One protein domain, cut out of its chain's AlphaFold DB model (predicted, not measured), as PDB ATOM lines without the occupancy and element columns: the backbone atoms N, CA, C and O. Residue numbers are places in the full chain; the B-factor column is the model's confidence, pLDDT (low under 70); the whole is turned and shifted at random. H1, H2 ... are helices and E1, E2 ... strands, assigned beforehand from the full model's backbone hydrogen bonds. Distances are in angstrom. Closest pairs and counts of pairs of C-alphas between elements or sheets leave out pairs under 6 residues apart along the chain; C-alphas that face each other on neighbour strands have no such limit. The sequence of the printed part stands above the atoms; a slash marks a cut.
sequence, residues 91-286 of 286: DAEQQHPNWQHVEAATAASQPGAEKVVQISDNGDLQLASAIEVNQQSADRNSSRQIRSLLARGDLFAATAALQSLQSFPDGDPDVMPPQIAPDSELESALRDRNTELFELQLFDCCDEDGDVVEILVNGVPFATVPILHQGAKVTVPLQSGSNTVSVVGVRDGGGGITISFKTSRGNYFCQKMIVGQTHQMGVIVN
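AT A GLANCE: This is residues 91 to 286 of the 286 residues of an uncharacterized protein of Novipirellula artificiosorum (UniProt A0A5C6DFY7). Two strongly twisted sheets stand face to face as a sandwich, E2 E1 E10 E9 E4 E7 and E3 E11 E8 E5 E6. H2, H3 and H4 cluster at one end, by E4 and E7, while H1 covers E1 and E10 at the other. The printed part has 196 residues with four named helices and eleven named strands, in the order H1 E1 E2 E3 H2 H3 H4 E4 E5 E6 E7 E8 E9 E10 E11; the class is mixed, helices and strands. The first sheet is antiparallel, the second mixed. The whole is compact, with a radius of gyration of the C-alphas of 16.4 A and spans of 54 by 38 by 28 A.

IN THESE COORDINATES: H1, residues 99 to 108, begins at C-alpha 99 (-31.441, -4.282, 59.016). E1, E2 and E3 are residues 116 to 119, 125 to 128 and 130 to 133. H2, residues 140 to 151, is 16.0 A long; H3 is residues 155 to 164 and H4 184 to 191. E4, residues 195 to 204, measures 27.7 A. E5, E6 and E7 are residues 212 to 217, 220 to 226 and 232 to 239. E8, residues 241 to 251, is the longest strand, 31.5 A. E9 and E10 are residues 259 to 263 and 266 to 269. E11, residues 278 to 285, measures 22.0 A and ends at C-alpha 285 (-56.637, 2.386, 49.156).

HOW THE PARTS SIT: The facing parts of the sandwich are 8.1 A apart centre to centre, with strands at 21 degrees. E4 and E7 are antiparallel neighbours, with N 200 and O 234 within hydrogen-bond range at 2.8 A. E11 and E8 are antiparallel, with N 243 and O 283 at 2.8 A. E3 and E11 are parallel, with N 131 and O 282 at 2.8 A. H1 is on the first sheet, two layers, a helix on one face of a sheet, at a height over the sheet of 8.6 A; the closest C-alphas of H1 and E1 are Ala 105 and Val 117, 5.4 A. H2 and H3, a helical hairpin, touch at Ile 146 and Ala 158, C-alphas 5.0 A apart, and only graze that sheet. H4 touches H2 at a steep tilt of 57 degrees, closest C-alphas Arg 147 and Arg 191, 5.4 A. In H1, H2, H3 and H4 every O i to N i+4 pair is within hydrogen-bond range.

THE WHOLE: The C-alphas farthest apart, of Asp 91 and Arg 152, are 54.2 A apart. The printed part has no cut. The link from H3 to H4, 19 residues, is long. Mean pLDDT of the printed part is 85.9; residues 110 to 115 and 170 to 182 are under 70.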
ATOM      1  N   ASP A  91     -21.829  -9.224  56.240       70.75
ATOM      2  CA  ASP A  91     -21.571  -8.452  57.453       70.75
ATOM      3  C   ASP A  91     -21.936  -6.957  57.350       70.75
ATOM      4  O   ASP A  91     -22.218  -6.352  58.381       70.75
ATOM      5  N   ALA A  92     -21.904  -6.347  56.161       74.44
ATOM      6  CA  ALA A  92     -22.235  -4.935  55.941       74.44
ATOM      7  C   ALA A  92     -23.756  -4.717  55.979       74.44
ATOM      8  O   ALA A  92     -24.231  -3.887  56.758       74.44
ATOM      9  N   GLU A  93     -24.508  -5.573  55.286       76.94
ATOM     10  CA  GLU A  93     -25.971  -5.562  55.243       76.94
ATOM     11  C   GLU A  93     -26.564  -5.652  56.656       76.94
ATOM     12  O   GLU A  93     -27.439  -4.871  57.032       76.94
ATOM     13  N   GLN A  94     -26.007  -6.543  57.486       84.56
ATOM     14  CA  GLN A  94     -26.434  -6.749  58.873       84.56
ATOM     15  C   GLN A  94     -26.104  -5.581  59.814       84.56
ATOM     16  O   GLN A  94     -26.636  -5.508  60.925       84.56
ATOM     17  N   GLN A  95     -25.222  -4.669  59.400       84.94
ATOM     18  CA  GLN A  95     -24.851  -3.472  60.158       84.94
ATOM     19  C   GLN A  95     -25.672  -2.240  59.760       84.94
ATOM     20  O   GLN A  95     -25.620  -1.230  60.471       84.94
ATOM     21  N   HIS A  96     -26.434  -2.294  58.662       84.12
ATOM     22  CA  HIS A  96     -27.229  -1.155  58.217       84.12
ATOM     23  C   HIS A  96     -28.346  -0.824  59.232       84.12
ATOM     24  O   HIS A  96     -28.997  -1.738  59.745       84.12
ATOM     25  N   PRO A  97     -28.650   0.461  59.525       85.88
ATOM     26  CA  PRO A  97     -29.671   0.828  60.515       85.88
ATOM     27  C   PRO A  97     -31.063   0.241  60.259       85.88
ATOM     28  O   PRO A  97     -31.825   0.032  61.203       85.88
ATOM     29  N   ASN A  98     -31.400  -0.039  58.998       85.44
ATOM     30  CA  ASN A  98     -32.681  -0.647  58.646       85.44
ATOM     31  C   ASN A  98     -32.691  -2.176  58.769       85.44
ATOM     32  O   ASN A  98     -33.771  -2.766  58.719       85.44
ATOM     33  N   TRP A  99     -31.533  -2.824  58.951       87.44
ATOM     34  CA  TRP A  99     -31.441  -4.282  59.016       87.44
ATOM     35  C   TRP A  99     -32.338  -4.863  60.102       87.44
ATOM     36  O   TRP A  99     -33.035  -5.834  59.855       87.44
ATOM     37  N   GLN A 100     -32.430  -4.220  61.268       87.38
ATOM     38  CA  GLN A 100     -33.340  -4.652  62.338       87.38
ATOM     39  C   GLN A 100     -34.812  -4.751  61.878       87.38
ATOM     40  O   GLN A 100     -35.571  -5.577  62.382       87.38
ATOM     41  N   HIS A 101     -35.235  -3.918  60.919       87.19
ATOM     42  CA  HIS A 101     -36.595  -3.922  60.376       87.19
ATOM     43  C   HIS A 101     -36.774  -5.043  59.353       87.19
ATOM     44  O   HIS A 101     -37.794  -5.731  59.378       87.19
ATOM     45  N   VAL A 102     -35.763  -5.268  58.511       84.69
ATOM     46  CA  VAL A 102     -35.714  -6.391  57.562       84.69
ATOM     47  C   VAL A 102     -35.644  -7.725  58.300       84.69
ATOM     48  O   VAL A 102     -36.359  -8.661  57.952       84.69
ATOM     49  N   GLU A 103     -34.848  -7.819  59.361       86.25
ATOM     50  CA  GLU A 103     -34.759  -8.981  60.240       86.25
ATOM     51  C   GLU A 103     -36.109  -9.241  60.913       86.25
ATOM     52  O   GLU A 103     -36.605 -10.365  60.868       86.25
ATOM     53  N   ALA A 104     -36.758  -8.208  61.462       84.50
ATOM     54  CA  ALA A 104     -38.095  -8.337  62.036       84.50
ATOM     55  C   ALA A 104     -39.130  -8.800  60.995       84.50
ATOM     56  O   ALA A 104     -39.943  -9.680  61.290       84.50
ATOM     57  N   ALA A 105     -39.088  -8.259  59.774       84.44
ATOM     58  CA  ALA A 105     -39.960  -8.674  58.677       84.44
ATOM     59  C   ALA A 105     -39.685 -10.119  58.247       84.44
ATOM     60  O   ALA A 105     -40.622 -10.893  58.052       84.44
ATOM     61  N   THR A 106     -38.417 -10.512  58.180       85.38
ATOM     62  CA  THR A 106     -37.981 -11.876  57.855       85.38
ATOM     63  C   THR A 106     -38.421 -12.863  58.937       85.38
ATOM     64  O   THR A 106     -38.991 -13.902  58.623       85.38
ATOM     65  N   ALA A 107     -38.256 -12.518  60.215       84.44
ATOM     66  CA  ALA A 107     -38.688 -13.342  61.343       84.44
ATOM     67  C   ALA A 107     -40.219 -13.461  61.444       84.44
ATOM     68  O   ALA A 107     -40.742 -14.488  61.882       84.44
ATOM     69  N   ALA A 108     -40.951 -12.416  61.050       80.44
ATOM     70  CA  ALA A 108     -42.410 -12.418  61.015       80.44
ATOM     71  C   ALA A 108     -42.996 -13.110  59.776       80.44
ATOM     72  O   ALA A 108     -44.167 -13.515  59.797       80.44
ATOM     73  N   SER A 109     -42.205 -13.230  58.710       77.31
ATOM     74  CA  SER A 109     -42.607 -13.883  57.475       77.31
ATOM     75  C   SER A 109     -42.606 -15.389  57.668       77.31
ATOM     76  O   SER A 109     -41.607 -16.015  58.012       77.31
ATOM     77  N   GLN A 110     -43.771 -15.989  57.468       68.19
ATOM     78  CA  GLN A 110     -43.913 -17.438  57.417       68.19
ATOM     79  C   GLN A 110     -44.090 -17.861  55.960       68.19
ATOM     80  O   GLN A 110     -44.614 -17.077  55.167       68.19
ATOM     81  N   PRO A 111     -43.702 -19.091  55.582       60.69
ATOM     82  CA  PRO A 111     -44.011 -19.620  54.260       60.69
ATOM     83  C   PRO A 111     -45.512 -19.480  53.958       60.69
ATOM     84  O   PRO A 111     -46.345 -20.047  54.663       60.69
ATOM     85  N   GLY A 112     -45.850 -18.686  52.938       57.16
ATOM     86  CA  GLY A 112     -47.233 -18.381  52.549       57.16
ATOM     87  C   GLY A 112     -47.925 -17.252  53.327       57.16
ATOM     88  O   GLY A 112     -49.107 -17.020  53.098       57.16
ATOM     89  N   ALA A 113     -47.240 -16.551  54.237       55.72
ATOM     90  CA  ALA A 113     -47.794 -15.389  54.931       55.72
ATOM     91  C   ALA A 113     -47.480 -14.079  54.188       55.72
ATOM     92  O   ALA A 113     -46.323 -13.741  53.953       55.72
ATOM     93  N   GLU A 114     -48.530 -13.317  53.887       66.00
ATOM     94  CA  GLU A 114     -48.488 -11.970  53.304       66.00
ATOM     95  C   GLU A 114     -48.311 -10.935  54.425       66.00
ATOM     96  O   GLU A 114     -49.276 -10.340  54.912       66.00
ATOM     97  N   LYS A 115     -47.091 -10.794  54.942       68.06
ATOM     98  CA  LYS A 115     -46.811  -9.882  56.056       68.06
ATOM     99  C   LYS A 115     -45.661  -8.952  55.721       68.06
ATOM    100  O   LYS A 115     -44.619  -9.397  55.255       68.06
ATOM    101  N   VAL A 116     -45.862  -7.679  56.035       78.12
ATOM    102  CA  VAL A 116     -44.840  -6.633  56.008       78.12
ATOM    103  C   VAL A 116     -44.735  -6.002  57.391       78.12
ATOM    104  O   VAL A 116     -45.665  -6.076  58.203       78.12
ATOM    105  N   VAL A 117     -43.597  -5.382  57.680       82.56
ATOM    106  CA  VAL A 117     -43.427  -4.578  58.896       82.56
ATOM    107  C   VAL A 117     -43.576  -3.113  58.521       82.56
ATOM    108  O   VAL A 117     -42.817  -2.606  57.704       82.56
ATOM    109  N   GLN A 118     -44.555  -2.432  59.109       87.38
ATOM    110  CA  GLN A 118     -44.756  -0.999  58.947       87.38
ATOM    111  C   GLN A 118     -44.040  -0.241  60.066       87.38
ATOM    112  O   GLN A 118     -44.156  -0.599  61.240       87.38
ATOM    113  N   ILE A 119     -43.361   0.845  59.705       80.88
ATOM    114  CA  ILE A 119     -42.974   1.896  60.647       80.88
ATOM    115  C   ILE A 119     -44.011   3.006  60.525       80.88
ATOM    116  O   ILE A 119     -44.127   3.651  59.480       80.88
ATOM    117  N   SER A 120     -44.791   3.194  61.589       70.44
ATOM    118  CA  SER A 120     -45.751   4.298  61.669       70.44
ATOM    119  C   SER A 120     -45.039   5.654  61.713       70.44
ATOM    120  O   SER A 120     -43.853   5.733  62.028       70.44
ATOM    121  N   ASP A 121     -45.772   6.745  61.486       70.56
ATOM    122  CA  ASP A 121     -45.222   8.110  61.554       70.56
ATOM    123  C   ASP A 121     -44.591   8.452  62.922       70.56
ATOM    124  O   ASP A 121     -43.740   9.335  63.017       70.56
ATOM    125  N   ASN A 122     -44.973   7.728  63.981       71.81
ATOM    126  CA  ASN A 122     -44.430   7.882  65.334       71.81
ATOM    127  C   ASN A 122     -43.172   7.028  65.589       71.81
ATOM    128  O   ASN A 122     -42.615   7.081  66.683       71.81
ATOM    129  N   GLY A 123     -42.734   6.232  64.609       73.06
ATOM    130  CA  GLY A 123     -41.581   5.336  64.714       73.06
ATOM    131  C   GLY A 123     -41.890   3.945  65.279       73.06
ATOM    132  O   GLY A 123     -40.985   3.118  65.359       73.06
ATOM    133  N   ASP A 124     -43.143   3.659  65.648       78.00
ATOM    134  CA  ASP A 124     -43.525   2.344  66.176       78.00
ATOM    135  C   ASP A 124     -43.550   1.281  65.073       78.00
ATOM    136  O   ASP A 124     -44.128   1.507  64.002       78.00
ATOM    137  N   LEU A 125     -42.987   0.106  65.377       81.88
ATOM    138  CA  LEU A 125     -43.044  -1.084  64.529       81.88
ATOM    139  C   LEU A 125     -44.386  -1.795  64.686       81.88
ATOM    140  O   LEU A 125     -44.789  -2.156  65.795       81.88
ATOM    141  N   GLN A 126     -45.053  -2.047  63.567       85.88
ATOM    142  CA  GLN A 126     -46.329  -2.749  63.525       85.88
ATOM    143  C   GLN A 126     -46.306  -3.820  62.441       85.88
ATOM    144  O   GLN A 126     -45.780  -3.615  61.349       85.88
ATOM    145  N   LEU A 127     -46.893  -4.981  62.732       84.56
ATOM    146  CA  LEU A 127     -47.172  -5.957  61.686       84.56
ATOM    147  C   LEU A 127     -48.341  -5.442  60.854       84.56
ATOM    148  O   LEU A 127     -49.421  -5.218  61.401       84.56
ATOM    149  N   ALA A 128     -48.145  -5.327  59.548       83.75
ATOM    150  CA  ALA A 128     -49.207  -4.981  58.623       83.75
ATOM    151  C   ALA A 128     -49.461  -6.149  57.663       83.75
ATOM    152  O   ALA A 128     -48.539  -6.804  57.171       83.75
ATOM    153  N   SER A 129     -50.741  -6.433  57.423       80.44
ATOM    154  CA  SER A 129     -51.184  -7.408  56.418       80.44
ATOM    155  C   SER A 129     -51.301  -6.795  55.021       80.44
ATOM    156  O   SER A 129     -51.556  -7.507  54.057       80.44
ATOM    157  N   ALA A 130     -51.186  -5.469  54.918       87.00
ATOM    158  CA  ALA A 130     -51.269  -4.735  53.668       87.00
ATOM    159  C   ALA A 130     -50.538  -3.392  53.771       87.00
ATOM    160  O   ALA A 130     -50.442  -2.807  54.849       87.00
ATOM    161  N   ILE A 131     -50.080  -2.894  52.629       90.50
ATOM    162  CA  ILE A 131     -49.642  -1.516  52.446       90.50
ATOM    163  C   ILE A 131     -50.889  -0.633  52.371       90.50
ATOM    164  O   ILE A 131     -51.777  -0.868  51.556       90.50
ATOM    165  N   GLU A 132     -50.972   0.405  53.194       92.06
ATOM    166  CA  GLU A 132     -52.041   1.398  53.093       92.06
ATOM    167  C   GLU A 132     -51.621   2.580  52.222       92.06
ATOM    168  O   GLU A 132     -50.513   3.098  52.350       92.06
ATOM    169  N   VAL A 133     -52.544   3.073  51.398       92.44
ATOM    170  CA  VAL A 133     -52.383   4.302  50.616       92.44
ATOM    171  C   VAL A 133     -53.614   5.181  50.809       92.44
ATOM    172  O   VAL A 133     -54.745   4.700  50.787       92.44
ATOM    173  N   ASN A 134     -53.410   6.483  51.004       93.56
ATOM    174  CA  ASN A 134     -54.507   7.438  51.130       93.56
ATOM    175  C   ASN A 134     -55.115   7.755  49.751       93.56
ATOM    176  O   ASN A 134     -54.425   8.199  48.838       93.56
ATOM    177  N   GLN A 135     -56.428   7.628  49.603       93.12
ATOM    178  CA  GLN A 135     -57.187   7.959  48.397       93.12
ATOM    179  C   GLN A 135     -57.021   9.428  47.965       93.12
ATOM    180  O   GLN A 135     -57.234   9.771  46.796       93.12
ATOM    181  N   GLN A 136     -56.653  10.314  48.896       94.19
ATOM    182  CA  GLN A 136     -56.339  11.720  48.637       94.19
ATOM    183  C   GLN A 136     -54.977  11.912  47.956       94.19
ATOM    184  O   GLN A 136     -54.805  12.928  47.288       94.19
ATOM    185  N   SER A 137     -54.043  10.958  48.071       94.06
ATOM    186  CA  SER A 137     -52.749  11.008  47.372       94.06
ATOM    187  C   SER A 137     -52.814  10.483  45.933       94.06
ATOM    188  O   SER A 137     -51.777  10.336  45.297       94.06
ATOM    189  N   ALA A 138     -54.012  10.194  45.418       96.25
ATOM    190  CA  ALA A 138     -54.214   9.800  44.029       96.25
ATOM    191  C   ALA A 138     -53.865  10.943  43.055       96.25
ATOM    192  O   ALA A 138     -54.404  12.050  43.174       96.25
ATOM    193  N   ASP A 139     -53.066  10.661  42.024       96.56
ATOM    194  CA  ASP A 139     -52.825  11.591  40.917       96.56
ATOM    195  C   ASP A 139     -53.966  11.529  39.891       96.56
ATOM    196  O   ASP A 139     -53.902  10.906  38.823       96.56
ATOM    197  N   ARG A 140     -55.051  12.229  40.221       96.12
ATOM    198  CA  ARG A 140     -56.264  12.292  39.391       96.12
ATOM    199  C   ARG A 140     -56.072  13.058  38.086       96.12
ATOM    200  O   ARG A 140     -56.891  12.943  37.172       96.12
ATOM    201  N   ASN A 141     -55.055  13.910  37.994       96.81
ATOM    202  CA  ASN A 141     -54.808  14.674  36.775       96.81
ATOM    203  C   ASN A 141     -54.189  13.764  35.723       96.81
ATOM    204  O   ASN A 141     -54.756  13.622  34.635       96.81
ATOM    205  N   SER A 142     -53.115  13.074  36.093       96.56
ATOM    206  CA  SER A 142     -52.434  12.132  35.211       96.56
ATOM    207  C   SER A 142     -53.325  10.939  34.864       96.56
ATOM    208  O   SER A 142     -53.414  10.566  33.694       96.56
ATOM    209  N   SER A 143     -54.099  10.426  35.830       96.00
ATOM    210  CA  SER A 143     -55.086   9.359  35.590       96.00
ATOM    211  C   SER A 143     -56.101   9.753  34.509       96.00
ATOM    212  O   SER A 143     -56.339   9.007  33.558       96.00
ATOM    213  N   ARG A 144     -56.663  10.970  34.587       96.56
ATOM    214  CA  ARG A 144     -57.602  11.486  33.573       96.56
ATOM    215  C   ARG A 144     -56.940  11.696  32.213       96.56
ATOM    216  O   ARG A 144     -57.567  11.394  31.195       96.56
ATOM    217  N   GLN A 145     -55.710  12.205  32.184       96.75
ATOM    218  CA  GLN A 145     -54.960  12.417  30.947       96.75
ATOM    219  C   GLN A 145     -54.695  11.095  30.221       96.75
ATOM    220  O   GLN A 145     -55.053  10.967  29.049       96.75
ATOM    221  N   ILE A 146     -54.137  10.102  30.917       94.62
ATOM    222  CA  ILE A 146     -53.841   8.774  30.361       94.62
ATOM    223  C   ILE A 146     -55.125   8.104  29.878       94.62
ATOM    224  O   ILE A 146     -55.208   7.685  28.724       94.62
ATOM    225  N   ARG A 147     -56.183   8.110  30.697       94.69
ATOM    226  CA  ARG A 147     -57.488   7.557  30.312       94.69
ATOM    227  C   ARG A 147     -58.051   8.232  29.057       94.69
ATOM    228  O   ARG A 147     -58.608   7.559  28.190       94.69
ATOM    229  N   SER A 148     -57.888   9.551  28.922       96.06
ATOM    230  CA  SER A 148     -58.309  10.286  27.724       96.06
ATOM    231  C   SER A 148     -57.493   9.926  26.480       96.06
ATOM    232  O   SER A 148     -58.062   9.945  25.389       96.06
ATOM    233  N   LEU A 149     -56.193   9.649  26.610       95.12
ATOM    234  CA  LEU A 149     -55.334   9.214  25.502       95.12
ATOM    235  C   LEU A 149     -55.740   7.810  25.039       95.12
ATOM    236  O   LEU A 149     -56.046   7.608  23.862       95.12
ATOM    237  N   LEU A 150     -55.904   6.886  25.989       93.19
ATOM    238  CA  LEU A 150     -56.385   5.529  25.731       93.19
ATOM    239  C   LEU A 150     -57.766   5.532  25.062       93.19
ATOM    240  O   LEU A 150     -57.992   4.789  24.104       93.19
ATOM    241  N   ALA A 151     -58.699   6.378  25.510       92.81
ATOM    242  CA  ALA A 151     -60.036   6.494  24.918       92.81
ATOM    243  C   ALA A 151     -60.022   6.929  23.439       92.81
ATOM    244  O   ALA A 151     -60.953   6.604  22.706       92.81
ATOM    245  N   ARG A 152     -58.970   7.627  22.992       95.50
ATOM    246  CA  ARG A 152     -58.757   7.997  21.583       95.50
ATOM    247  C   ARG A 152     -58.009   6.933  20.773       95.50
ATOM    248  O   ARG A 152     -57.822   7.125  19.578       95.50
ATOM    249  N   GLY A 153     -57.579   5.839  21.404       91.62
ATOM    250  CA  GLY A 153     -56.724   4.823  20.784       91.62
ATOM    251  C   GLY A 153     -55.250   5.225  20.687       91.62
ATOM    252  O   GLY A 153     -54.490   4.562  19.991       91.62
ATOM    253  N   ASP A 154     -54.831   6.290  21.378       93.38
ATOM    254  CA  ASP A 154     -53.449   6.777  21.357       93.38
ATOM    255  C   ASP A 154     -52.617   6.087  22.446       93.38
ATOM    256  O   ASP A 154     -52.339   6.647  23.511       93.38
ATOM    257  N   LEU A 155     -52.287   4.816  22.196       89.25
ATOM    258  CA  LEU A 155     -51.518   3.984  23.123       89.25
ATOM    259  C   LEU A 155     -50.116   4.547  23.349       89.25
ATOM    260  O   LEU A 155     -49.666   4.629  24.485       89.25
ATOM    261  N   PHE A 156     -49.449   5.000  22.286       89.69
ATOM    262  CA  PHE A 156     -48.093   5.537  22.372       89.69
ATOM    263  C   PHE A 156     -48.016   6.736  23.323       89.69
ATOM    264  O   PHE A 156     -47.181   6.755  24.228       89.69
ATOM    265  N   ALA A 157     -48.913   7.714  23.171       92.38
ATOM    266  CA  ALA A 157     -48.914   8.874  24.051       92.38
ATOM    267  C   ALA A 157     -49.363   8.530  25.481       92.38
ATOM    268  O   ALA A 157     -48.870   9.140  26.430       92.38
ATOM    269  N   ALA A 158     -50.266   7.557  25.661       91.44
ATOM    270  CA  ALA A 158     -50.643   7.069  26.988       91.44
ATOM    271  C   ALA A 158     -49.453   6.416  27.714       91.44
ATOM    272  O   ALA A 158     -49.195   6.742  28.873       91.44
ATOM    273  N   THR A 159     -48.696   5.564  27.018       88.94
ATOM    274  CA  THR A 159     -47.468   4.940  27.527       88.94
ATOM    275  C   THR A 159     -46.425   5.990  27.881       88.94
ATOM    276  O   THR A 159     -45.896   5.967  28.988       88.94
ATOM    277  N   ALA A 160     -46.175   6.955  26.990       90.38
ATOM    278  CA  ALA A 160     -45.230   8.038  27.247       90.38
ATOM    279  C   ALA A 160     -45.636   8.882  28.469       90.38
ATOM    280  O   ALA A 160     -44.794   9.223  29.298       90.38
ATOM    281  N   ALA A 161     -46.933   9.175  28.625       92.69
ATOM    282  CA  ALA A 161     -47.443   9.878  29.797       92.69
ATOM    283  C   ALA A 161     -47.217   9.068  31.084       92.69
ATOM    284  O   ALA A 161     -46.695   9.619  32.047       92.69
ATOM    285  N   LEU A 162     -47.526   7.768  31.100       91.38
ATOM    286  CA  LEU A 162     -47.290   6.908  32.265       91.38
ATOM    287  C   LEU A 162     -45.798   6.773  32.605       91.38
ATOM    288  O   LEU A 162     -45.432   6.840  33.778       91.38
ATOM    289  N   GLN A 163     -44.939   6.625  31.594       90.00
ATOM    290  CA  GLN A 163     -43.486   6.572  31.764       90.00
ATOM    291  C   GLN A 163     -42.937   7.872  32.362       90.00
ATOM    292  O   GLN A 163     -42.091   7.818  33.248       90.00
ATOM    293  N   SER A 164     -43.466   9.033  31.961       91.62
ATOM    294  CA  SER A 164     -43.039  10.335  32.502       91.62
ATOM    295  C   SER A 164     -43.357  10.539  33.989       91.62
ATOM    296  O   SER A 164     -42.776  11.413  34.630       91.62
ATOM    297  N   LEU A 165     -44.274   9.742  34.551       92.38
ATOM    298  CA  LEU A 165     -44.594   9.776  35.981       92.38
ATOM    299  C   LEU A 165     -43.600   8.984  36.817       92.38
ATOM    300  O   LEU A 165     -43.525   9.193  38.028       92.38
ATOM    301  N   GLN A 166     -42.847   8.086  36.196       91.19
ATOM    302  CA  GLN A 166     -41.850   7.302  36.895       91.19
ATOM    303  C   GLN A 166     -40.580   8.123  37.078       91.19
ATOM    304  O   GLN A 166     -40.225   8.944  36.236       91.19
ATOM    305  N   SER A 167     -39.885   7.900  38.186       88.56
ATOM    306  CA  SER A 167     -38.557   8.469  38.398       88.56
ATOM    307  C   SER A 167     -37.685   7.383  38.975       88.56
ATOM    308  O   SER A 167     -37.796   7.053  40.151       88.56
ATOM    309  N   PHE A 168     -36.820   6.833  38.146       82.94
ATOM    310  CA  PHE A 168     -35.849   5.850  38.581       82.94
ATOM    311  C   PHE A 168     -34.536   6.577  38.829       82.94
ATOM    312  O   PHE A 168     -34.225   7.505  38.077       82.94
ATOM    313  N   PRO A 169     -33.810   6.236  39.900       72.12
ATOM    314  CA  PRO A 169     -32.492   6.803  40.097       72.12
ATOM    315  C   PRO A 169     -31.613   6.408  38.906       72.12
ATOM    316  O   PRO A 169     -31.881   5.396  38.248       72.12
ATOM    317  N   ASP A 170     -30.599   7.223  38.614       66.25
ATOM    318  CA  ASP A 170     -29.611   6.912  37.582       66.25
ATOM    319  C   ASP A 170     -28.867   5.644  38.018       66.25
ATOM    320  O   ASP A 170     -27.902   5.683  38.779       66.25
ATOM    321  N   GLY A 171     -29.401   4.499  37.604       59.78
ATOM    322  CA  GLY A 171     -28.822   3.195  37.858       59.78
ATOM    323  C   GLY A 171     -27.634   2.951  36.943       59.78
ATOM    324  O   GLY A 171     -27.435   3.633  35.937       59.78
ATOM    325  N   ASP A 172     -26.852   1.940  37.301       56.06
ATOM    326  CA  ASP A 172     -25.826   1.375  36.433       56.06
ATOM    327  C   ASP A 172     -26.394   1.187  35.002       56.06
ATOM    328  O   ASP A 172     -27.467   0.592  34.862       56.06
ATOM    329  N   PRO A 173     -25.737   1.713  33.944       51.69
ATOM    330  CA  PRO A 173     -26.208   1.603  32.558       51.69
ATOM    331  C   PRO A 173     -26.410   0.157  32.080       51.69
ATOM    332  O   PRO A 173     -27.082  -0.054  31.070       51.69
ATOM    333  N   ASP A 174     -25.851  -0.823  32.797       51.97
ATOM    334  CA  ASP A 174     -26.037  -2.251  32.538       51.97
ATOM    335  C   ASP A 174     -27.327  -2.822  33.167       51.97
ATOM    336  O   ASP A 174     -27.707  -3.967  32.899       51.97
ATOM    337  N   VAL A 175     -28.047  -2.044  33.982       55.03
ATOM    338  CA  VAL A 175     -29.415  -2.369  34.396       55.03
ATOM    339  C   VAL A 175     -30.347  -2.026  33.248       55.03
ATOM    340  O   VAL A 175     -30.390  -0.885  32.789       55.03
ATOM    341  N   MET A 176     -31.122  -3.016  32.788       54.16
ATOM    342  CA  MET A 176     -32.158  -2.775  31.786       54.16
ATOM    343  C   MET A 176     -33.000  -1.570  32.211       54.16
ATOM    344  O   MET A 176     -33.473  -1.544  33.352       54.16
ATOM    345  N   PRO A 177     -33.192  -0.577  31.322       56.75
ATOM    346  CA  PRO A 177     -33.970   0.587  31.671       56.75
ATOM    347  C   PRO A 177     -35.351   0.107  32.110       56.75
ATOM    348  O   PRO A 177     -35.890  -0.814  31.490       56.75
ATOM    349  N   PRO A 178     -35.914   0.700  33.162       60.44
ATOM    350  CA  PRO A 178     -37.193   0.294  33.705       60.44
ATOM    351  C   PRO A 178     -38.237   0.268  32.596       60.44
ATOM    352  O   PRO A 178     -38.541   1.284  31.966       60.44
ATOM    353  N   GLN A 179     -38.738  -0.929  32.308       66.19
ATOM    354  CA  GLN A 179     -39.676  -1.136  31.219       66.19
ATOM    355  C   GLN A 179     -41.085  -1.096  31.780       66.19
ATOM    356  O   GLN A 179     -41.493  -1.994  32.505       66.19
ATOM    357  N   ILE A 180     -41.827  -0.056  31.407       67.75
ATOM    358  CA  ILE A 180     -43.285  -0.080  31.474       67.75
ATOM    359  C   ILE A 180     -43.775  -0.391  30.073       67.75
ATOM    360  O   ILE A 180     -43.771   0.481  29.199       67.75
ATOM    361  N   ALA A 181     -44.168  -1.641  29.864       60.22
ATOM    362  CA  ALA A 181     -44.912  -2.048  28.690       60.22
ATOM    363  C   ALA A 181     -46.369  -2.232  29.125       60.22
ATOM    364  O   ALA A 181     -46.656  -3.196  29.829       60.22
ATOM    365  N   PRO A 182     -47.293  -1.325  28.762       62.50
ATOM    366  CA  PRO A 182     -48.698  -1.625  28.936       62.50
ATOM    367  C   PRO A 182     -49.046  -2.784  28.016       62.50
ATOM    368  O   PRO A 182     -49.094  -2.643  26.796       62.50
ATOM    369  N   ASP A 183     -49.229  -3.951  28.618       72.44
ATOM    370  CA  ASP A 183     -49.942  -5.039  27.984       72.44
ATOM    371  C   ASP A 183     -51.454  -4.749  28.001       72.44
ATOM    372  O   ASP A 183     -51.938  -3.762  28.568       72.44
ATOM    373  N   SER A 184     -52.233  -5.621  27.361       73.50
ATOM    374  CA  SER A 184     -53.687  -5.464  27.278       73.50
ATOM    375  C   SER A 184     -54.386  -5.429  28.645       73.50
ATOM    376  O   SER A 184     -55.485  -4.873  28.758       73.50
ATOM    377  N   GLU A 185     -53.788  -6.027  29.678       78.75
ATOM    378  CA  GLU A 185     -54.360  -6.073  31.023       78.75
ATOM    379  C   GLU A 185     -54.115  -4.747  31.753       78.75
ATOM    380  O   GLU A 185     -55.064  -4.158  32.284       78.75
ATOM    381  N   LEU A 186     -52.898  -4.197  31.670       80.50
ATOM    382  CA  LEU A 186     -52.577  -2.870  32.197       80.50
ATOM    383  C   LEU A 186     -53.385  -1.775  31.489       80.50
ATOM    384  O   LEU A 186     -53.921  -0.874  32.139       80.50
ATOM    385  N   GLU A 187     -53.547  -1.865  30.167       85.31
ATOM    386  CA  GLU A 187     -54.420  -0.955  29.419       85.31
ATOM    387  C   GLU A 187     -55.866  -0.997  29.924       85.31
ATOM    388  O   GLU A 187     -56.507   0.049  30.070       85.31
ATOM    389  N   SER A 188     -56.390  -2.196  30.190       85.38
ATOM    390  CA  SER A 188     -57.750  -2.378  30.701       85.38
ATOM    391  C   SER A 188     -57.907  -1.750  32.085       85.38
ATOM    392  O   SER A 188     -58.877  -1.022  32.316       85.38
ATOM    393  N   ALA A 189     -56.923  -1.939  32.968       84.62
ATOM    394  CA  ALA A 189     -56.895  -1.307  34.283       84.62
ATOM    395  C   ALA A 189     -56.863   0.228  34.189       84.62
ATOM    396  O   ALA A 189     -57.617   0.901  34.889       84.62
ATOM    397  N   LEU A 190     -56.057   0.794  33.283       87.62
ATOM    398  CA  LEU A 190     -55.942   2.246  33.078       87.62
ATOM    399  C   LEU A 190     -57.183   2.876  32.417       87.62
ATOM    400  O   LEU A 190     -57.439   4.075  32.568       87.62
ATOM    401  N   ARG A 191     -57.970   2.089  31.673       90.06
ATOM    402  CA  ARG A 191     -59.251   2.527  31.090       90.06
ATOM    403  C   ARG A 191     -60.375   2.594  32.119       90.06
ATOM    404  O   ARG A 191     -61.317   3.370  31.920       90.06
ATOM    405  N   ASP A 192     -60.289   1.812  33.191       89.19
ATOM    406  CA  ASP A 192     -61.279   1.819  34.259       89.19
ATOM    407  C   ASP A 192     -61.327   3.197  34.948       89.19
ATOM    408  O   ASP A 192     -60.316   3.853  35.213       89.19
ATOM    409  N   ARG A 193     -62.547   3.676  35.201       88.75
ATOM    410  CA  ARG A 193     -62.804   4.950  35.884       88.75
ATOM    411  C   ARG A 193     -62.635   4.859  37.395       88.75
ATOM    412  O   ARG A 193     -62.538   5.906  38.024       88.75
ATOM    413  N   ASN A 194     -62.624   3.649  37.944       90.56
ATOM    414  CA  ASN A 194     -62.401   3.399  39.364       90.56
ATOM    415  C   ASN A 194     -60.915   3.215  39.705       90.56
ATOM    416  O   ASN A 194     -60.570   3.143  40.881       90.56
ATOM    417  N   THR A 195     -60.054   3.143  38.689       93.44
ATOM    418  CA  THR A 195     -58.602   3.062  38.841       93.44
ATOM    419  C   THR A 195     -58.000   4.455  38.816       93.44
ATOM    420  O   THR A 195     -58.219   5.216  37.871       93.44
ATOM    421  N   GLU A 196     -57.197   4.770  39.820       96.44
ATOM    422  CA  GLU A 196     -56.410   5.996  39.885       96.44
ATOM    423  C   GLU A 196     -54.930   5.649  40.089       96.44
ATOM    424  O   GLU A 196     -54.574   4.541  40.487       96.44
ATOM    425  N   LEU A 197     -54.057   6.595  39.763       96.19
ATOM    426  CA  LEU A 197     -52.617   6.437  39.883       96.19
ATOM    427  C   LEU A 197     -52.133   6.830  41.276       96.19
ATOM    428  O   LEU A 197     -52.499   7.890  41.790       96.19
ATOM    429  N   PHE A 198     -51.279   5.995  41.860       96.31
ATOM    430  CA  PHE A 198     -50.692   6.203  43.177       96.31
ATOM    431  C   PHE A 198     -49.183   6.033  43.131       96.31
ATOM    432  O   PHE A 198     -48.665   5.123  42.489       96.31
ATOM    433  N   GLU A 199     -48.491   6.908  43.845       94.81
ATOM    434  CA  GLU A 199     -47.046   6.852  43.987       94.81
ATOM    435  C   GLU A 199     -46.645   5.861  45.084       94.81
ATOM    436  O   GLU A 199     -47.123   5.937  46.220       94.81
ATOM    437  N   LEU A 200     -45.737   4.959  44.731       93.19
ATOM    438  CA  LEU A 200     -44.984   4.101  45.631       93.19
ATOM    439  C   LEU A 200     -43.506   4.438  45.453       93.19
ATOM    440  O   LEU A 200     -42.999   4.440  44.331       93.19
ATOM    441  N   GLN A 201     -42.805   4.715  46.545       93.00
ATOM    442  CA  GLN A 201     -41.359   4.897  46.499       93.00
ATOM    443  C   GLN A 201     -40.686   3.627  47.018       93.00
ATOM    444  O   GLN A 201     -40.943   3.202  48.140       93.00
ATOM    445  N   LEU A 202     -39.881   2.992  46.176       92.56
ATOM    446  CA  LEU A 202     -39.184   1.744  46.452       92.56
ATOM    447  C   LEU A 202     -37.736   2.064  46.781       92.56
ATOM    448  O   LEU A 202     -37.130   2.870  46.084       92.56
ATOM    449  N   PHE A 203     -37.168   1.420  47.787       90.94
ATOM    450  CA  PHE A 203     -35.763   1.605  48.134       90.94
ATOM    451  C   PHE A 203     -35.137   0.275  48.466       90.94
ATOM    452  O   PHE A 203     -35.770  -0.565  49.113       90.94
ATOM    453  N   ASP A 204     -33.875   0.162  48.091       89.94
ATOM    454  CA  ASP A 204     -32.977  -0.747  48.771       89.94
ATOM    455  C   ASP A 204     -32.785  -0.211  50.191       89.94
ATOM    456  O   ASP A 204     -32.533   0.982  50.393       89.94
ATOM    457  N   CYS A 205     -33.042  -1.053  51.181       85.81
ATOM    458  CA  CYS A 205     -33.036  -0.626  52.568       85.81
ATOM    459  C   CYS A 205     -31.779  -1.043  53.324       85.81
ATOM    460  O   CYS A 205     -31.621  -0.541  54.437       85.81
ATOM    461  N   CYS A 206     -30.885  -1.860  52.759       87.44
ATOM    462  CA  CYS A 206     -29.663  -2.295  53.436       87.44
ATOM    463  C   CYS A 206     -28.391  -1.872  52.701       87.44
ATOM    464  O   CYS A 206     -27.813  -0.860  53.089       87.44
ATOM    465  N   ASP A 207     -27.972  -2.581  51.654       85.38
ATOM    466  CA  ASP A 207     -26.677  -2.376  50.994       85.38
ATOM    467  C   ASP A 207     -26.866  -2.136  49.500       85.38
ATOM    468  O   ASP A 207     -27.356  -3.005  48.803       85.38
ATOM    469  N   GLU A 208     -26.397  -0.991  48.995       84.38
ATOM    470  CA  GLU A 208     -26.509  -0.663  47.571       84.38
ATOM    471  C   GLU A 208     -25.497  -1.460  46.730       84.38
ATOM    472  O   GLU A 208     -24.399  -0.990  46.407       84.38
ATOM    473  N   ASP A 209     -25.864  -2.691  46.387       83.81
ATOM    474  CA  ASP A 209     -25.028  -3.640  45.645       83.81
ATOM    475  C   ASP A 209     -25.581  -4.007  44.259       83.81
ATOM    476  O   ASP A 209     -24.920  -4.698  43.478       83.81
ATOM    477  N   GLY A 210     -26.731  -3.442  43.889       85.44
ATOM    478  CA  GLY A 210     -27.284  -3.536  42.542       85.44
ATOM    479  C   GLY A 210     -28.477  -4.476  42.418       85.44
ATOM    480  O   GLY A 210     -28.688  -5.047  41.342       85.44
ATOM    481  N   ASP A 211     -29.272  -4.607  43.469       88.81
ATOM    482  CA  ASP A 211     -30.554  -5.293  43.435       88.81
ATOM    483  C   ASP A 211     -31.518  -4.763  42.361       88.81
ATOM    484  O   ASP A 211     -31.646  -3.562  42.090       88.81
ATOM    485  N   VAL A 212     -32.251  -5.692  41.746       90.44
ATOM    486  CA  VAL A 212     -33.299  -5.395  40.763       90.44
ATOM    487  C   VAL A 212     -34.522  -6.243  41.060       90.44
ATOM    488  O   VAL A 212     -34.425  -7.457  41.263       90.44
ATOM    489  N   VAL A 213     -35.691  -5.614  41.007       92.25
ATOM    490  CA  VAL A 213     -36.979  -6.277  41.206       92.25
ATOM    491  C   VAL A 213     -37.922  -6.046  40.036       92.25
ATOM    492  O   VAL A 213     -37.816  -5.058  39.317       92.25
ATOM    493  N   GLU A 214     -38.886  -6.938  39.859       92.62
ATOM    494  CA  GLU A 214     -40.053  -6.716  39.013       92.62
ATOM    495  C   GLU A 214     -41.279  -6.485  39.894       92.62
ATOM    496  O   GLU A 214     -41.517  -7.204  40.862       92.62
ATOM    497  N   ILE A 215     -42.055  -5.463  39.554       92.25
ATOM    498  CA  ILE A 215     -43.298  -5.098  40.219       92.25
ATOM    499  C   ILE A 215     -44.458  -5.582  39.369       92.25
ATOM    500  O   ILE A 215     -44.542  -5.255  38.186       92.25
ATOM    501  N   LEU A 216     -45.367  -6.322  39.995       92.38
ATOM    502  CA  LEU A 216     -46.636  -6.726  39.414       92.38
ATOM    503  C   LEU A 216     -47.764  -6.045  40.181       92.38
ATOM    504  O   LEU A 216     -47.768  -6.024  41.413       92.38
ATOM    505  N   VAL A 217     -48.754  -5.538  39.459       92.00
ATOM    506  CA  VAL A 217     -49.951  -4.919  40.027       92.00
ATOM    507  C   VAL A 217     -51.138  -5.803  39.688       92.00
ATOM    508  O   VAL A 217     -51.432  -6.042  38.523       92.00
ATOM    509  N   ASN A 218     -51.809  -6.331  40.710       91.12
ATOM    510  CA  ASN A 218     -52.908  -7.288  40.572       91.12
ATOM    511  C   ASN A 218     -52.549  -8.505  39.692       91.12
ATOM    512  O   ASN A 218     -53.391  -9.027  38.969       91.12
ATOM    513  N   GLY A 219     -51.289  -8.955  39.766       89.38
ATOM    514  CA  GLY A 219     -50.763 -10.079  38.984       89.38
ATOM    515  C   GLY A 219     -50.255  -9.716  37.584       89.38
ATOM    516  O   GLY A 219     -49.679 -10.577  36.927       89.38
ATOM    517  N   VAL A 220     -50.409  -8.460  37.158       88.44
ATOM    518  CA  VAL A 220     -49.957  -7.969  35.850       88.44
ATOM    519  C   VAL A 220     -48.562  -7.355  35.981       88.44
ATOM    520  O   VAL A 220     -48.403  -6.448  36.805       88.44
ATOM    521  N   PRO A 221     -47.552  -7.794  35.206       88.25
ATOM    522  CA  PRO A 221     -46.245  -7.142  35.162       88.25
ATOM    523  C   PRO A 221     -46.368  -5.649  34.857       88.25
ATOM    524  O   PRO A 221     -47.048  -5.241  33.919       88.25
ATOM    525  N   PHE A 222     -45.721  -4.822  35.676       88.31
ATOM    526  CA  PHE A 222     -45.834  -3.370  35.591       88.31
ATOM    527  C   PHE A 222     -44.500  -2.697  35.279       88.31
ATOM    528  O   PHE A 222     -44.420  -1.907  34.339       88.31
ATOM    529  N   ALA A 223     -43.467  -2.976  36.078       87.88
ATOM    530  CA  ALA A 223     -42.159  -2.350  35.919       87.88
ATOM    531  C   ALA A 223     -41.034  -3.228  36.469       87.88
ATOM    532  O   ALA A 223     -41.151  -3.766  37.566       87.88
ATOM    533  N   THR A 224     -39.911  -3.293  35.759       89.19
ATOM    534  CA  THR A 224     -38.628  -3.745  36.323       89.19
ATOM    535  C   THR A 224     -37.885  -2.541  36.887       89.19
ATOM    536  O   THR A 224     -37.787  -1.522  36.212       89.19
ATOM    537  N   VAL A 225     -37.393  -2.622  38.118       88.38
ATOM    538  CA  VAL A 225     -36.919  -1.476  38.896       88.38
ATOM    539  C   VAL A 225     -35.589  -1.821  39.573       88.38
ATOM    540  O   VAL A 225     -35.572  -2.730  40.405       88.38
ATOM    541  N   PRO A 226     -34.482  -1.117  39.267       88.88
ATOM    542  CA  PRO A 226     -33.332  -1.110  40.162       88.88
ATOM    543  C   PRO A 226     -33.729  -0.451  41.475       88.88
ATOM    544  O   PRO A 226     -34.289   0.652  41.474       88.88
ATOM    545  N   ILE A 227     -33.431  -1.113  42.584       87.00
ATOM    546  CA  ILE A 227     -33.620  -0.527  43.905       87.00
ATOM    547  C   ILE A 227     -32.266  -0.019  44.396       87.00
ATOM    548  O   ILE A 227     -31.270  -0.724  44.334       87.00
ATOM    549  N   LEU A 228     -32.236   1.249  44.802       86.88
ATOM    550  CA  LEU A 228     -31.066   1.938  45.357       86.88
ATOM    551  C   LEU A 228     -31.498   2.666  46.631       86.88
ATOM    552  O   LEU A 228     -32.700   2.897  46.834       86.88
ATOM    553  N   HIS A 229     -30.545   3.121  47.447       85.06
ATOM    554  CA  HIS A 229     -30.852   3.891  48.662       85.06
ATOM    555  C   HIS A 229     -31.508   5.238  48.344       85.06
ATOM    556  O   HIS A 229     -32.321   5.741  49.119       85.06
ATOM    557  N   GLN A 230     -31.196   5.825  47.181       82.88
ATOM    558  CA  GLN A 230     -31.837   7.055  46.695       82.88
ATOM    559  C   GLN A 230     -33.352   6.883  46.473       82.88
ATOM    560  O   GLN A 230     -34.121   7.842  46.599       82.88
ATOM    561  N   GLY A 231     -33.772   5.655  46.173       86.50
ATOM    562  CA  GLY A 231     -35.149   5.282  45.916       86.50
ATOM    563  C   GLY A 231     -35.606   5.487  44.478       86.50
ATOM    564  O   GLY A 231     -35.226   6.437  43.798       86.50
ATOM    565  N   ALA A 232     -36.491   4.598  44.045       89.50
ATOM    566  CA  ALA A 232     -37.208   4.635  42.787       89.50
ATOM    567  C   ALA A 232     -38.673   4.998  43.024       89.50
ATOM    568  O   ALA A 232     -39.364   4.402  43.844       89.50
ATOM    569  N   LYS A 233     -39.169   5.975  42.278       92.62
ATOM    570  CA  LYS A 233     -40.559   6.408  42.303       92.62
ATOM    571  C   LYS A 233     -41.338   5.668  41.222       92.62
ATOM    572  O   LYS A 233     -41.127   5.910  40.031       92.62
ATOM    573  N   VAL A 234     -42.262   4.819  41.652       92.44
ATOM    574  CA  VAL A 234     -43.124   4.018  40.786       92.44
ATOM    575  C   VAL A 234     -44.569   4.472  40.958       92.44
ATOM    576  O   VAL A 234     -45.120   4.424  42.051       92.44
ATOM    577  N   THR A 235     -45.202   4.924  39.879       94.25
ATOM    578  CA  THR A 235     -46.612   5.338  39.893       94.25
ATOM    579  C   THR A 235     -47.476   4.229  39.310       94.25
ATOM    580  O   THR A 235     -47.462   4.034  38.095       94.25
ATOM    581  N   VAL A 236     -48.218   3.520  40.164       93.81
ATOM    582  CA  VAL A 236     -49.002   2.324  39.816       93.81
ATOM    583  C   VAL A 236     -50.510   2.606  39.753       93.81
ATOM    584  O   VAL A 236     -51.011   3.441  40.510       93.81
ATOM    585  N   PRO A 237     -51.266   1.912  38.884       94.81
ATOM    586  CA  PRO A 237     -52.724   1.991  38.860       94.81
ATOM    587  C   PRO A 237     -53.361   1.113  39.942       94.81
ATOM    588  O   PRO A 237     -53.205  -0.102  39.918       94.81
ATOM    589  N   LEU A 238     -54.129   1.711  40.854       95.31
ATOM    590  CA  LEU A 238     -54.863   0.991  41.901       95.31
ATOM    591  C   LEU A 238     -56.339   1.397  41.911       95.31
ATOM    592  O   LEU A 238     -56.690   2.549  41.643       95.31
ATOM    593  N   GLN A 239     -57.206   0.452  42.255       94.06
ATOM    594  CA  GLN A 239     -58.625   0.702  42.510       94.06
ATOM    595  C   GLN A 239     -58.846   1.084  43.980       94.06
ATOM    596  O   GLN A 239     -58.042   0.748  44.848       94.06
ATOM    597  N   SER A 240     -59.952   1.762  44.297       92.44
ATOM    598  CA  SER A 240     -60.354   1.948  45.699       92.44
ATOM    599  C   SER A 240     -60.587   0.594  46.389       92.44
ATOM    600  O   SER A 240     -61.165  -0.317  45.794       92.44
ATOM    601  N   GLY A 241     -60.193   0.467  47.659       92.56
ATOM    602  CA  GLY A 241     -60.288  -0.791  48.403       92.56
ATOM    603  C   GLY A 241     -59.057  -1.688  48.231       92.56
ATOM    604  O   GLY A 241     -57.928  -1.204  48.271       92.56
ATOM    605  N   SER A 242     -59.271  -3.001  48.119       92.75
ATOM    606  CA  SER A 242     -58.200  -4.006  48.133       92.75
ATOM    607  C   SER A 242     -57.602  -4.252  46.749       92.75
ATOM    608  O   SER A 242     -58.308  -4.595  45.807       92.75
ATOM    609  N   ASN A 243     -56.282  -4.158  46.673       94.19
ATOM    610  CA  ASN A 243     -55.444  -4.473  45.522       94.19
ATOM    611  C   ASN A 243     -54.321  -5.416  45.970       94.19
ATOM    612  O   ASN A 243     -54.159  -5.703  47.157       94.19
ATOM    613  N   THR A 244     -53.515  -5.874  45.023       92.75
ATOM    614  CA  THR A 244     -52.294  -6.636  45.276       92.75
ATOM    615  C   THR A 244     -51.127  -5.988  44.548       92.75
ATOM    616  O   THR A 244     -51.233  -5.680  43.364       92.75
ATOM    617  N   VAL A 245     -49.999  -5.837  45.235       92.44
ATOM    618  CA  VAL A 245     -48.705  -5.552  44.613       92.44
ATOM    619  C   VAL A 245     -47.765  -6.698  44.948       92.44
ATOM    620  O   VAL A 245     -47.586  -7.036  46.118       92.44
ATOM    621  N   SER A 246     -47.179  -7.299  43.920       92.62
ATOM    622  CA  SER A 246     -46.164  -8.336  44.078       92.62
ATOM    623  C   SER A 246     -44.813  -7.820  43.620       92.62
ATOM    624  O   SER A 246     -44.718  -7.044  42.673       92.62
ATOM    625  N   VAL A 247     -43.773  -8.287  44.292       92.75
ATOM    626  CA  VAL A 247     -42.375  -8.028  43.964       92.75
ATOM    627  C   VAL A 247     -41.736  -9.354  43.626       92.75
ATOM    628  O   VAL A 247     -41.860 -10.303  44.400       92.75
ATOM    629  N   VAL A 248     -41.045  -9.429  42.502       93.12
ATOM    630  CA  VAL A 248     -40.244 -10.588  42.114       93.12
ATOM    631  C   VAL A 248     -38.781 -10.179  42.130       93.12
ATOM    632  O   VAL A 248     -38.414  -9.182  41.515       93.12
ATOM    633  N   GLY A 249     -37.937 -10.934  42.830       93.19
ATOM    634  CA  GLY A 249     -36.494 -10.714  42.783       93.19
ATOM    635  C   GLY A 249     -35.945 -11.064  41.399       93.19
ATOM    636  O   GLY A 249     -36.083 -12.206  40.966       93.19
ATOM    637  N   VAL A 250     -35.328 -10.111  40.701       92.50
ATOM    638  CA  VAL A 250     -34.784 -10.313  39.343       92.50
ATOM    639  C   VAL A 250     -33.271 -10.472  39.382       92.50
ATOM    640  O   VAL A 250     -32.726 -11.372  38.743       92.50
ATOM    641  N   ARG A 251     -32.593  -9.617  40.148       90.19
ATOM    642  CA  ARG A 251     -31.147  -9.657  40.351       90.19
ATOM    643  C   ARG A 251     -30.845  -9.332  41.803       90.19
ATOM    644  O   ARG A 251     -31.456  -8.425  42.351       90.19
ATOM    645  N   ASP A 252     -29.912 -10.087  42.354       89.88
ATOM    646  CA  ASP A 252     -29.314  -9.889  43.668       89.88
ATOM    647  C   ASP A 252     -27.895  -9.362  43.431       89.88
ATOM    648  O   ASP A 252     -27.128  -9.990  42.685       89.88
ATOM    649  N   GLY A 253     -27.600  -8.172  43.952       83.31
ATOM    650  CA  GLY A 253     -26.282  -7.547  43.847       83.31
ATOM    651  C   GLY A 253     -25.239  -8.155  44.791       83.31
ATOM    652  O   GLY A 253     -24.030  -8.034  44.564       83.31
ATOM    653  N   GLY A 254     -25.704  -8.876  45.808       81.81
ATOM    654  CA  GLY A 254     -24.933  -9.408  46.918       81.81
ATOM    655  C   GLY A 254     -25.817  -9.480  48.162       81.81
ATOM    656  O   GLY A 254     -26.789  -8.765  48.298       81.81
ATOM    657  N   GLY A 255     -25.514 -10.379  49.099       81.88
ATOM    658  CA  GLY A 255     -26.239 -10.419  50.375       81.88
ATOM    659  C   GLY A 255     -27.676 -10.951  50.297       81.88
ATOM    660  O   GLY A 255     -28.018 -11.773  51.144       81.88
ATOM    661  N   GLY A 256     -28.478 -10.610  49.290       88.12
ATOM    662  CA  GLY A 256     -29.898 -10.895  49.115       88.12
ATOM    663  C   GLY A 256     -30.709  -9.605  48.967       88.12
ATOM    664  O   GLY A 256     -30.335  -8.560  49.474       88.12
ATOM    665  N   ILE A 257     -31.885  -9.705  48.350       90.62
ATOM    666  CA  ILE A 257     -32.665  -8.536  47.941       90.62
ATOM    667  C   ILE A 257     -33.422  -7.927  49.127       90.62
ATOM    668  O   ILE A 257     -34.285  -8.596  49.714       90.62
ATOM    669  N   THR A 258     -33.160  -6.655  49.455       91.19
ATOM    670  CA  THR A 258     -33.790  -5.969  50.607       91.19
ATOM    671  C   THR A 258     -34.618  -4.746  50.212       91.19
ATOM    672  O   THR A 258     -34.165  -3.606  50.184       91.19
ATOM    673  N   ILE A 259     -35.908  -4.964  49.957       90.50
ATOM    674  CA  ILE A 259     -36.815  -3.903  49.505       90.50
ATOM    675  C   ILE A 259     -37.656  -3.293  50.635       90.50
ATOM    676  O   ILE A 259     -38.195  -3.981  51.506       90.50
ATOM    677  N   SER A 260     -37.843  -1.976  50.557       90.69
ATOM    678  CA  SER A 260     -38.845  -1.238  51.324       90.69
ATOM    679  C   SER A 260     -39.731  -0.371  50.427       90.69
ATOM    680  O   SER A 260     -39.314   0.077  49.358       90.69
ATOM    681  N   PHE A 261     -40.958  -0.122  50.884       92.00
ATOM    682  CA  PHE A 261     -41.946   0.743  50.249       92.00
ATOM    683  C   PHE A 261     -42.235   1.938  51.134       92.00
ATOM    684  O   PHE A 261     -42.563   1.779  52.304       92.00
ATOM    685  N   LYS A 262     -42.242   3.132  50.563       91.69
ATOM    686  CA  LYS A 262     -42.817   4.318  51.181       91.69
ATOM    687  C   LYS A 262     -44.058   4.740  50.425       91.69
ATOM    688  O   LYS A 262     -44.093   4.774  49.196       91.69
ATOM    689  N   THR A 263     -45.071   5.087  51.198       91.44
ATOM    690  CA  THR A 263     -46.368   5.560  50.719       91.44
ATOM    691  C   THR A 263     -46.764   6.827  51.469       91.44
ATOM    692  O   THR A 263     -46.054   7.292  52.363       91.44
ATOM    693  N   SER A 264     -47.959   7.346  51.186       87.38
ATOM    694  CA  SER A 264     -48.573   8.419  51.973       87.38
ATOM    695  C   SER A 264     -48.921   8.033  53.421       87.38
ATOM    696  O   SER A 264     -49.346   8.900  54.183       87.38
ATOM    697  N   ARG A 265     -48.762   6.761  53.815       86.31
ATOM    698  CA  ARG A 265     -49.101   6.227  55.150       86.31
ATOM    699  C   ARG A 265     -47.893   5.699  55.934       86.31
ATOM    700  O   ARG A 265     -48.076   5.119  57.001       86.31
ATOM    701  N   GLY A 266     -46.685   5.863  55.399       87.44
ATOM    702  CA  GLY A 266     -45.441   5.461  56.059       87.44
ATOM    703  C   GLY A 266     -44.601   4.489  55.237       87.44
ATOM    704  O   GLY A 266     -44.817   4.322  54.030       87.44
ATOM    705  N   ASN A 267     -43.637   3.871  55.922       90.44
ATOM    706  CA  ASN A 267     -42.662   2.951  55.345       90.44
ATOM    707  C   ASN A 267     -43.004   1.500  55.705       90.44
ATOM    708  O   ASN A 267     -43.340   1.210  56.853       90.44
ATOM    709  N   TYR A 268     -42.860   0.596  54.745       90.62
ATOM    710  CA  TYR A 268     -43.116  -0.832  54.863       90.62
ATOM    711  C   TYR A 268     -41.866  -1.590  54.439       90.62
ATOM    712  O   TYR A 268     -41.324  -1.346  53.364       90.62
ATOM    713  N   PHE A 269     -41.417  -2.509  55.278       88.94
ATOM    714  CA  PHE A 269     -40.234  -3.325  55.053       88.94
ATOM    715  C   PHE A 269     -40.673  -4.734  54.694       88.94
ATOM    716  O   PHE A 269     -41.498  -5.341  55.394       88.94
ATOM    717  N   CYS A 270     -40.122  -5.241  53.598       86.62
ATOM    718  CA  CYS A 270     -40.306  -6.622  53.197       86.62
ATOM    719  C   CYS A 270     -39.281  -7.515  53.893       86.62
ATOM    720  O   CYS A 270     -38.249  -7.062  54.393       86.62
ATOM    721  N   GLN A 271     -39.576  -8.812  53.921       88.31
ATOM    722  CA  GLN A 271     -38.548  -9.799  54.225       88.31
ATOM    723  C   GLN A 271     -37.431  -9.743  53.187       88.31
ATOM    724  O   GLN A 271     -37.664  -9.375  52.033       88.31
ATOM    725  N   LYS A 272     -36.253 -10.213  53.587       90.25
ATOM    726  CA  LYS A 272     -35.164 -10.494  52.661       90.25
ATOM    727  C   LYS A 272     -35.609 -11.496  51.593       90.25
ATOM    728  O   LYS A 272     -36.235 -12.512  51.911       90.25
ATOM    729  N   MET A 273     -35.295 -11.203  50.337       91.44
ATOM    730  CA  MET A 273     -35.691 -11.997  49.178       91.44
ATOM    731  C   MET A 273     -34.477 -12.592  48.462       91.44
ATOM    732  O   MET A 273     -33.379 -12.052  48.511       91.44
ATOM    733  N   ILE A 274     -34.679 -13.705  47.760       91.62
ATOM    734  CA  ILE A 274     -33.711 -14.240  46.789       91.62
ATOM    735  C   ILE A 274     -34.210 -14.026  45.356       91.62
ATOM    736  O   ILE A 274     -35.403 -13.810  45.125       91.62
ATOM    737  N   VAL A 275     -33.318 -14.153  44.370       92.81
ATOM    738  CA  VAL A 275     -33.701 -14.131  42.948       92.81
ATOM    739  C   VAL A 275     -34.763 -15.197  42.651       92.81
ATOM    740  O   VAL A 275     -34.654 -16.351  43.067       92.81
ATOM    741  N   GLY A 276     -35.809 -14.801  41.925       92.12
ATOM    742  CA  GLY A 276     -36.969 -15.618  41.575       92.12
ATOM    743  C   GLY A 276     -38.030 -15.722  42.673       92.12
ATOM    744  O   GLY A 276     -39.134 -16.200  42.402       92.12
ATOM    745  N   GLN A 277     -37.753 -15.269  43.899       92.12
ATOM    746  CA  GLN A 277     -38.763 -15.233  44.951       92.12
ATOM    747  C   GLN A 277     -39.797 -14.154  44.642       92.12
ATOM    748  O   GLN A 277     -39.452 -13.020  44.320       92.12
ATOM    749  N   THR A 278     -41.074 -14.506  44.787       91.62
ATOM    750  CA  THR A 278     -42.181 -13.549  44.764       91.62
ATOM    751  C   THR A 278     -42.609 -13.226  46.190       91.62
ATOM    752  O   THR A 278     -42.885 -14.133  46.978       91.62
ATOM    753  N   HIS A 279     -42.697 -11.943  46.518       89.00
ATOM    754  CA  HIS A 279     -43.341 -11.457  47.729       89.00
ATOM    755  C   HIS A 279     -44.601 -10.684  47.348       89.00
ATOM    756  O   HIS A 279     -44.538  -9.704  46.611       89.00
ATOM    757  N   GLN A 280     -45.748 -11.152  47.828       89.81
ATOM    758  CA  GLN A 280     -47.053 -10.569  47.540       89.81
ATOM    759  C   GLN A 280     -47.536  -9.764  48.744       89.81
ATOM    760  O   GLN A 280     -47.468 -10.235  49.881       89.81
ATOM    761  N   MET A 281     -48.040  -8.562  48.485       89.56
ATOM    762  CA  MET A 281     -48.560  -7.656  49.503       89.56
ATOM    763  C   MET A 281     -49.949  -7.180  49.098       89.56
ATOM    764  O   MET A 281     -50.161  -6.706  47.978       89.56
ATOM    765  N   GLY A 282     -50.900  -7.253  50.029       91.25
ATOM    766  CA  GLY A 282     -52.148  -6.516  49.882       91.25
ATOM    767  C   GLY A 282     -51.864  -5.015  49.851       91.25
ATOM    768  O   GLY A 282     -50.992  -4.535  50.572       91.25
ATOM    769  N   VAL A 283     -52.606  -4.260  49.045       92.31
ATOM    770  CA  VAL A 283     -52.604  -2.795  49.087       92.31
ATOM    771  C   VAL A 283     -54.025  -2.308  49.310       92.31
ATOM    772  O   VAL A 283     -54.925  -2.667  48.553       92.31
ATOM    773  N   ILE A 284     -54.244  -1.511  50.350       93.62
ATOM    774  CA  ILE A 284     -55.555  -0.948  50.673       93.62
ATOM    775  C   ILE A 284     -55.537   0.548  50.383       93.62
ATOM    776  O   ILE A 284     -54.773   1.300  50.988       93.62
ATOM    777  N   VAL A 285     -56.410   0.975  49.474       94.31
ATOM    778  CA  VAL A 285     -56.637   2.386  49.156       94.31
ATOM    779  C   VAL A 285     -57.843   2.891  49.955       94.31
ATOM    780  O   VAL A 285     -58.967   2.452  49.692       94.31
ATOM    781  N   ASN A 286     -57.598   3.800  50.909       89.94
ATOM    782  CA  ASN A 286     -58.581   4.337  51.871       89.94
ATOM    783  C   ASN A 286     -58.782   5.848  51.750       89.94
ATOM    784  O   ASN A 286     -57.763   6.570  51.707       89.94
TER     785      ASN A 286